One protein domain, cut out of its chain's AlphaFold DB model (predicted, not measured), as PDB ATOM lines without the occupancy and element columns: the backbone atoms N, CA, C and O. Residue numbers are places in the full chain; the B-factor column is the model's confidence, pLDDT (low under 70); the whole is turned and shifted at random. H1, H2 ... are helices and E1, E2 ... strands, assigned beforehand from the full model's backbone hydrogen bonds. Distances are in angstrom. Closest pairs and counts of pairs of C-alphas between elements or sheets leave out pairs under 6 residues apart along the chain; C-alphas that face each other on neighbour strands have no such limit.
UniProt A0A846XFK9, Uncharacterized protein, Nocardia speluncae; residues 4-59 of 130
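AT A GLANCE: This is residues 4 to 59 of the 130 residues of an uncharacterized protein of Nocardia speluncae (UniProt A0A846XFK9). With little regular structure, this is a long antiparallel ribbon of E1 and E3, prolonged through E2 to a tip, residues 16 to 21, that sticks out free; the later stretch, with short H1, folds back along the ribbon's other part. The printed part has 56 residues with three named strands and one named helix, in the order E1, E2, E3, H1; it is mostly strand, with under half of its residues in named elements. It is loose, with a radius of gyration of the C-alphas of 14.4 A, and spans 47 by 17 by 14 A.

HOW THE PARTS SIT: E1, residues 5 to 11, and E3, residues 26 to 33, are antiparallel neighbours at 151 degrees; N 8 and O 29, 2.9 A apart, are within hydrogen-bond range. E1 runs on into E2, residues 14 to 16, at 22 degrees. Residues 14 to 15 pair antiparallel with 22 to 23, residues 32 to 33 parallel with 45 to 46, and residues 9 to 10 antiparallel with 58 to 59. H1, residues 51 to 54, is apart from E1 and E2; it is too short for an O i to N i+4 pair, and its one O i to N i+3 pair is not within range.

IN THESE COORDINATES: E1 is 19.6 A long from C-alpha 5 at (78.426, 118.639, 194.505), E3 21.6 A. H1 ends at C-alpha 54, (93.020, 116.592, 193.335).

THE WHOLE: The C-alphas farthest apart, of Thr 19 and Asp 37, are 46.7 A apart. The link from E3 to H1 is long, 17 residues. The printed part has no cut, and no printed residue is under 70 in pLDDT.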
ATOM      1  N   THR A   4      75.971 118.537 190.492       91.31
ATOM      2  CA  THR A   4      76.637 117.529 191.321       91.31
ATOM      3  C   THR A   4      77.677 118.227 192.190       91.31
ATOM      4  O   THR A   4      78.587 118.890 191.691       91.31
ATOM      5  N   VAL A   5      77.519 118.089 193.502       94.44
ATOM      6  CA  VAL A   5      78.426 118.639 194.505       94.44
ATOM      7  C   VAL A   5      79.142 117.483 195.182       94.44
ATOM      8  O   VAL A   5      78.506 116.507 195.578       94.44
ATOM      9  N   LEU A   6      80.459 117.596 195.306       94.81
ATOM     10  CA  LEU A   6      81.298 116.645 196.016       94.81
ATOM     11  C   LEU A   6      81.781 117.259 197.318       94.81
ATOM     12  O   LEU A   6      82.147 118.436 197.368       94.81
ATOM     13  N   ILE A   7      81.823 116.424 198.347       95.12
ATOM     14  CA  ILE A   7      82.439 116.744 199.625       95.12
ATOM     15  C   ILE A   7      83.780 116.024 199.672       95.12
ATOM     16  O   ILE A   7      83.898 114.848 199.315       95.12
ATOM     17  N   ALA A   8      84.804 116.768 200.065       95.81
ATOM     18  CA  ALA A   8      86.153 116.275 200.196       95.81
ATOM     19  C   ALA A   8      86.787 116.719 201.507       95.81
ATOM     20  O   ALA A   8      86.468 117.770 202.054       95.81
ATOM     21  N   ARG A   9      87.747 115.933 201.983       96.69
ATOM     22  CA  ARG A   9      88.523 116.213 203.190       96.69
ATOM     23  C   ARG A   9      89.972 116.496 202.813       96.69
ATOM     24  O   ARG A   9      90.613 115.670 202.164       96.69
ATOM     25  N   LEU A  10      90.471 117.660 203.217       95.62
ATOM     26  CA  LEU A  10      91.875 118.048 203.130       95.62
ATOM     27  C   LEU A  10      92.527 117.852 204.497       95.62
ATOM     28  O   LEU A  10      92.124 118.484 205.475       95.62
ATOM     29  N   ASP A  11      93.526 116.980 204.560       96.12
ATOM     30  CA  ASP A  11      94.319 116.791 205.770       96.12
ATOM     31  C   ASP A  11      95.419 117.859 205.840       96.12
ATOM     32  O   ASP A  11      96.359 117.874 205.048       96.12
ATOM     33  N   GLU A  12      95.285 118.767 206.803       95.44
ATOM     34  CA  GLU A  12      96.221 119.848 207.116       95.44
ATOM     35  C   GLU A  12      97.010 119.533 208.405       95.44
ATOM     36  O   GLU A  12      97.612 120.433 208.996       95.44
ATOM     37  N   SER A  13      96.988 118.279 208.875       97.44
ATOM     38  CA  SER A  13      97.674 117.857 210.100       97.44
ATOM     39  C   SER A  13      99.192 117.902 209.945       97.44
ATOM     40  O   SER A  13      99.735 117.568 208.890       97.44
ATOM     41  N   TYR A  14      99.888 118.264 211.020       97.44
ATOM     42  CA  TYR A  14     101.348 118.340 211.048       97.44
ATOM     43  C   TYR A  14     101.913 118.006 212.427       97.44
ATOM     44  O   TYR A  14     101.228 118.078 213.446       97.44
ATOM     45  N   THR A  15     103.202 117.688 212.458       97.94
ATOM     46  CA  THR A  15     103.997 117.584 213.684       97.94
ATOM     47  C   THR A  15     104.941 118.776 213.789       97.94
ATOM     48  O   THR A  15     105.564 119.163 212.801       97.94
ATOM     49  N   VAL A  16     105.078 119.364 214.974       97.12
ATOM     50  CA  VAL A  16     106.027 120.455 215.227       97.12
ATOM     51  C   VAL A  16     107.417 119.884 215.509       97.12
ATOM     52  O   VAL A  16     107.616 119.097 216.439       97.12
ATOM     53  N   PHE A  17     108.402 120.288 214.709       94.00
ATOM     54  CA  PHE A  17     109.796 119.921 214.916       94.00
ATOM     55  C   PHE A  17     110.328 120.513 216.228       94.00
ATOM     56  O   PHE A  17     110.095 121.674 216.553       94.00
ATOM     57  N   GLY A  18     111.054 119.700 216.996       92.88
ATOM     58  CA  GLY A  18     111.611 120.076 218.298       92.88
ATOM     59  C   GLY A  18     110.724 119.704 219.486       92.88
ATOM     60  O   GLY A  18     111.250 119.188 220.469       92.88
ATOM     61  N   THR A  19     109.402 119.886 219.396       96.00
ATOM     62  CA  THR A  19     108.472 119.483 220.475       96.00
ATOM     63  C   THR A  19     107.862 118.102 220.249       96.00
ATOM     64  O   THR A  19     107.514 117.427 221.214       96.00
ATOM     65  N   GLY A  20     107.731 117.671 218.991       95.00
ATOM     66  CA  GLY A  20     107.036 116.432 218.635       95.00
ATOM     67  C   GLY A  20     105.516 116.514 218.799       95.00
ATOM     68  O   GLY A  20     104.838 115.498 218.664       95.00
ATOM     69  N   GLU A  21     104.970 117.700 219.080       97.62
ATOM     70  CA  GLU A  21     103.530 117.909 219.190       97.62
ATOM     71  C   GLU A  21     102.854 117.620 217.851       97.62
ATOM     72  O   GLU A  21     103.262 118.147 216.814       97.62
ATOM     73  N   PHE A  22     101.816 116.786 217.878       97.62
ATOM     74  CA  PHE A  22     100.983 116.515 216.717       97.62
ATOM     75  C   PHE A  22      99.726 117.378 216.761       97.62
ATOM     76  O   PHE A  22      98.916 117.272 217.682       97.62
ATOM     77  N   VAL A  23      99.551 118.196 215.728       98.00
ATOM     78  CA  VAL A  23      98.360 119.010 215.516       98.00
ATOM     79  C   VAL A  23      97.507 118.325 214.460       98.00
ATOM     80  O   VAL A  23      97.863 118.296 213.282       98.00
ATOM     81  N   HIS A  24      96.367 117.782 214.885       97.69
ATOM     82  CA  HIS A  24      95.386 117.207 213.973       97.69
ATOM     83  C   HIS A  24      94.463 118.294 213.421       97.69
ATOM     84  O   HIS A  24      93.832 119.026 214.189       97.69
ATOM     85  N   ARG A  25      94.367 118.394 212.095       96.50
ATOM     86  CA  ARG A  25      93.514 119.376 211.422       96.50
ATOM     87  C   ARG A  25      93.044 118.829 210.083       96.50
ATOM     88  O   ARG A  25      93.843 118.653 209.177       96.50
ATOM     89  N   VAL A  26      91.741 118.613 209.951       96.81
ATOM     90  CA  VAL A  26      91.107 118.214 208.689       96.81
ATOM     91  C   VAL A  26      90.062 119.255 208.332       96.81
ATOM     92  O   VAL A  26      89.248 119.636 209.175       96.81
ATOM     93  N   ARG A  27      90.095 119.730 207.088       95.88
ATOM     94  CA  ARG A  27      89.147 120.706 206.557       95.88
ATOM     95  C   ARG A  27      88.252 120.049 205.520       95.88
ATOM     96  O   ARG A  27      88.740 119.435 204.576       95.88
ATOM     97  N   GLU A  28      86.948 120.205 205.689       96.44
ATOM     98  CA  GLU A  28      85.978 119.836 204.664       96.44
ATOM     99  C   GLU A  28      85.947 120.911 203.571       96.44
ATOM    100  O   GLU A  28      85.961 122.113 203.856       96.44
ATOM    101  N   VAL A  29      85.951 120.474 202.316       95.00
ATOM    102  CA  VAL A  29      85.959 121.324 201.130       95.00
ATOM    103  C   VAL A  29      84.899 120.825 200.166       95.00
ATOM    104  O   VAL A  29      84.791 119.633 199.881       95.00
ATOM    105  N   VAL A  30      84.112 121.769 199.663       94.94
ATOM    106  CA  VAL A  30      83.026 121.509 198.728       94.94
ATOM    107  C   VAL A  30      83.499 121.829 197.318       94.94
ATOM    108  O   VAL A  30      84.049 122.904 197.071       94.94
ATOM    109  N   PHE A  31      83.255 120.907 196.394       95.00
ATOM    110  CA  PHE A  31      83.592 121.062 194.986       95.00
ATOM    111  C   PHE A  31      82.363 120.889 194.108       95.00
ATOM    112  O   PHE A  31      81.642 119.897 194.205       95.00
ATOM    113  N   GLN A  32      82.153 121.833 193.201       95.25
ATOM    114  CA  GLN A  32      81.149 121.710 192.157       95.25
ATOM    115  C   GLN A  32      81.720 120.930 190.969       95.25
ATOM    116  O   GLN A  32      82.731 121.325 190.390       95.25
ATOM    117  N   VAL A  33      81.073 119.835 190.576       94.94
ATOM    118  CA  VAL A  33      81.436 119.118 189.348       94.94
ATOM    119  C   VAL A  33      81.046 119.972 188.150       94.94
ATOM    120  O   VAL A  33      79.900 120.409 188.042       94.94
ATOM    121  N   THR A  34      81.996 120.205 187.252       94.44
ATOM    122  CA  THR A  34      81.792 121.038 186.068       94.44
ATOM    123  C   THR A  34      82.559 120.503 184.856       94.44
ATOM    124  O   THR A  34      83.388 119.592 184.968       94.44
ATOM    125  N   SER A  35      82.251 121.041 183.677       92.81
ATOM    126  CA  SER A  35      82.990 120.752 182.448       92.81
ATOM    127  C   SER A  35      84.414 121.316 182.523       92.81
ATOM    128  O   SER A  35      84.697 122.223 183.301       92.81
ATOM    129  N   ALA A  36      85.345 120.778 181.729       91.19
ATOM    130  CA  ALA A  36      86.721 121.280 181.726       91.19
ATOM    131  C   ALA A  36      86.799 122.764 181.317       91.19
ATOM    132  O   ALA A  36      87.597 123.497 181.890       91.19
ATOM    133  N   ASP A  37      85.927 123.202 180.406       92.00
ATOM    134  CA  ASP A  37      85.893 124.576 179.892       92.00
ATOM    135  C   ASP A  37      85.363 125.593 180.919       92.00
ATOM    136  O   ASP A  37      85.686 126.778 180.854       92.00
ATOM    137  N   GLU A  38      84.563 125.137 181.885       91.50
ATOM    138  CA  GLU A  38      83.957 125.965 182.937       91.50
ATOM    139  C   GLU A  38      84.659 125.796 184.295       91.50
ATOM    140  O   GLU A  38      84.231 126.362 185.302       91.50
ATOM    141  N   CYS A  39      85.722 124.989 184.352       92.50
ATOM    142  CA  CYS A  39      86.415 124.675 185.590       92.50
ATOM    143  C   CYS A  39      87.285 125.845 186.051       92.50
ATOM    144  O   CYS A  39      88.257 126.234 185.401       92.50
ATOM    145  N   ASN A  40      87.018 126.343 187.253       86.38
ATOM    146  CA  ASN A  40      87.987 127.121 188.003       86.38
ATOM    147  C   ASN A  40      89.044 126.156 188.564       86.38
ATOM    148  O   ASN A  40      88.900 125.606 189.650       86.38
ATOM    149  N   HIS A  41      90.102 125.919 187.786       86.50
ATOM    150  CA  HIS A  41      91.203 124.992 188.087       86.50
ATOM    151  C   HIS A  41      92.014 125.318 189.358       86.50
ATOM    152  O   HIS A  41      93.011 124.650 189.630       86.50
ATOM    153  N   ARG A  42      91.625 126.349 190.115       83.88
ATOM    154  CA  ARG A  42      92.268 126.753 191.368       83.88
ATOM    155  C   ARG A  42      91.476 126.304 192.586       83.88
ATOM    156  O   ARG A  42      92.062 125.766 193.518       83.88
ATOM    157  N   ASP A  43      90.164 126.516 192.583       81.88
ATOM    158  CA  ASP A  43      89.308 126.226 193.729       81.88
ATOM    159  C   ASP A  43      87.830 126.043 193.352       81.88
ATOM    160  O   ASP A  43      87.363 126.415 192.274       81.88
ATOM    161  N   GLY A  44      87.084 125.403 194.260       85.75
ATOM    162  CA  GLY A  44      85.619 125.357 194.253       85.75
ATOM    163  C   GLY A  44      84.958 124.518 193.155       85.75
ATOM    164  O   GLY A  44      83.773 124.213 193.275       85.75
ATOM    165  N   SER A  45      85.683 124.090 192.115       93.44
ATOM    166  CA  SER A  45      85.110 123.299 191.018       93.44
ATOM    167  C   SER A  45      86.051 122.235 190.466       93.44
ATOM    168  O   SER A  45      87.225 122.504 190.257       93.44
ATOM    169  N   ILE A  46      85.540 121.038 190.192       95.19
ATOM    170  CA  ILE A  46      86.317 119.884 189.728       95.19
ATOM    171  C   ILE A  46      85.819 119.410 188.363       95.19
ATOM    172  O   ILE A  46      84.621 119.240 188.142       95.19
ATOM    173  N   CYS A  47      86.755 119.138 187.460       95.19
ATOM    174  CA  CYS A  47      86.495 118.527 186.160       95.19
ATOM    175  C   CYS A  47      87.314 117.240 185.983       95.19
ATOM    176  O   CYS A  47      88.178 116.910 186.803       95.19
ATOM    177  N   THR A  48      87.089 116.536 184.871       94.75
ATOM    178  CA  THR A  48      87.808 115.301 184.511       94.75
ATOM    179  C   THR A  48      89.330 115.473 184.468       94.75
ATOM    180  O   THR A  48      90.051 114.540 184.808       94.75
ATOM    181  N   GLY A  49      89.830 116.659 184.101       93.62
ATOM    182  CA  GLY A  49      91.265 116.965 184.082       93.62
ATOM    183  C   GLY A  49      91.866 117.248 185.465       93.62
ATOM    184  O   GLY A  49      93.011 116.884 185.723       93.62
ATOM    185  N   CYS A  50      91.102 117.858 186.378       93.88
ATOM    186  CA  CYS A  50      91.558 118.139 187.745       93.88
ATOM    187  C   CYS A  50      91.523 116.898 188.638       93.88
ATOM    188  O   CYS A  50      92.375 116.742 189.518       93.88
ATOM    189  N   ALA A  51      90.540 116.019 188.418       94.44
ATOM    190  CA  ALA A  51      90.239 114.906 189.307       94.44
ATOM    191  C   ALA A  51      91.446 114.013 189.645       94.44
ATOM    192  O   ALA A  51      91.598 113.682 190.822       94.44
ATOM    193  N   PRO A  52      92.347 113.653 188.709       92.94
ATOM    194  CA  PRO A  52      93.529 112.866 189.051       92.94
ATOM    195  C   PRO A  52      94.458 113.564 190.052       92.94
ATOM    196  O   PRO A  52      94.887 112.947 191.023       92.94
ATOM    197  N   SER A  53      94.741 114.855 189.851       90.38
ATOM    198  CA  SER A  53      95.643 115.626 190.720       90.38
ATOM    199  C   SER A  53      95.013 115.911 192.080       90.38
ATOM    200  O   SER A  53      95.683 115.826 193.108       90.38
ATOM    201  N   TRP A  54      93.718 116.227 192.104       92.31
ATOM    202  CA  TRP A  54      93.020 116.592 193.335       92.31
ATOM    203  C   TRP A  54      92.844 115.396 194.263       92.31
ATOM    204  O   TRP A  54      92.953 115.557 195.470       92.31
ATOM    205  N   GLN A  55      92.677 114.183 193.733       94.44
ATOM    206  CA  GLN A  55      92.622 112.959 194.544       94.44
ATOM    207  C   GLN A  55      93.924 112.652 195.304       94.44
ATOM    208  O   GLN A  55      93.889 111.925 196.303       94.44
ATOM    209  N   LEU A  56      95.067 113.190 194.856       92.19
ATOM    210  CA  LEU A  56      96.339 113.041 195.571       92.19
ATOM    211  C   LEU A  56      96.356 113.826 196.888       92.19
ATOM    212  O   LEU A  56      97.060 113.433 197.811       92.19
ATOM    213  N   ASP A  57      95.568 114.895 196.963       92.06
ATOM    214  CA  ASP A  57      95.550 115.860 198.063       92.06
ATOM    215  C   ASP A  57      94.279 115.712 198.926       92.06
ATOM    216  O   ASP A  57      94.334 115.564 200.145       92.06
ATOM    217  N   TYR A  58      93.124 115.626 198.264       94.75
ATOM    218  CA  TYR A  58      91.788 115.589 198.852       94.75
ATOM    219  C   TYR A  58      91.194 114.187 198.872       94.75
ATOM    220  O   TYR A  58      91.305 113.427 197.902       94.75
ATOM    221  N   GLU A  59      90.524 113.830 199.967       95.12
ATOM    222  CA  GLU A  59      89.737 112.598 200.082       95.12
ATOM    223  C   GLU A  59      88.274 112.870 199.773       95.12
ATOM    224  O   GLU A  59      87.581 113.465 200.587       95.12
TER     225      GLU A  59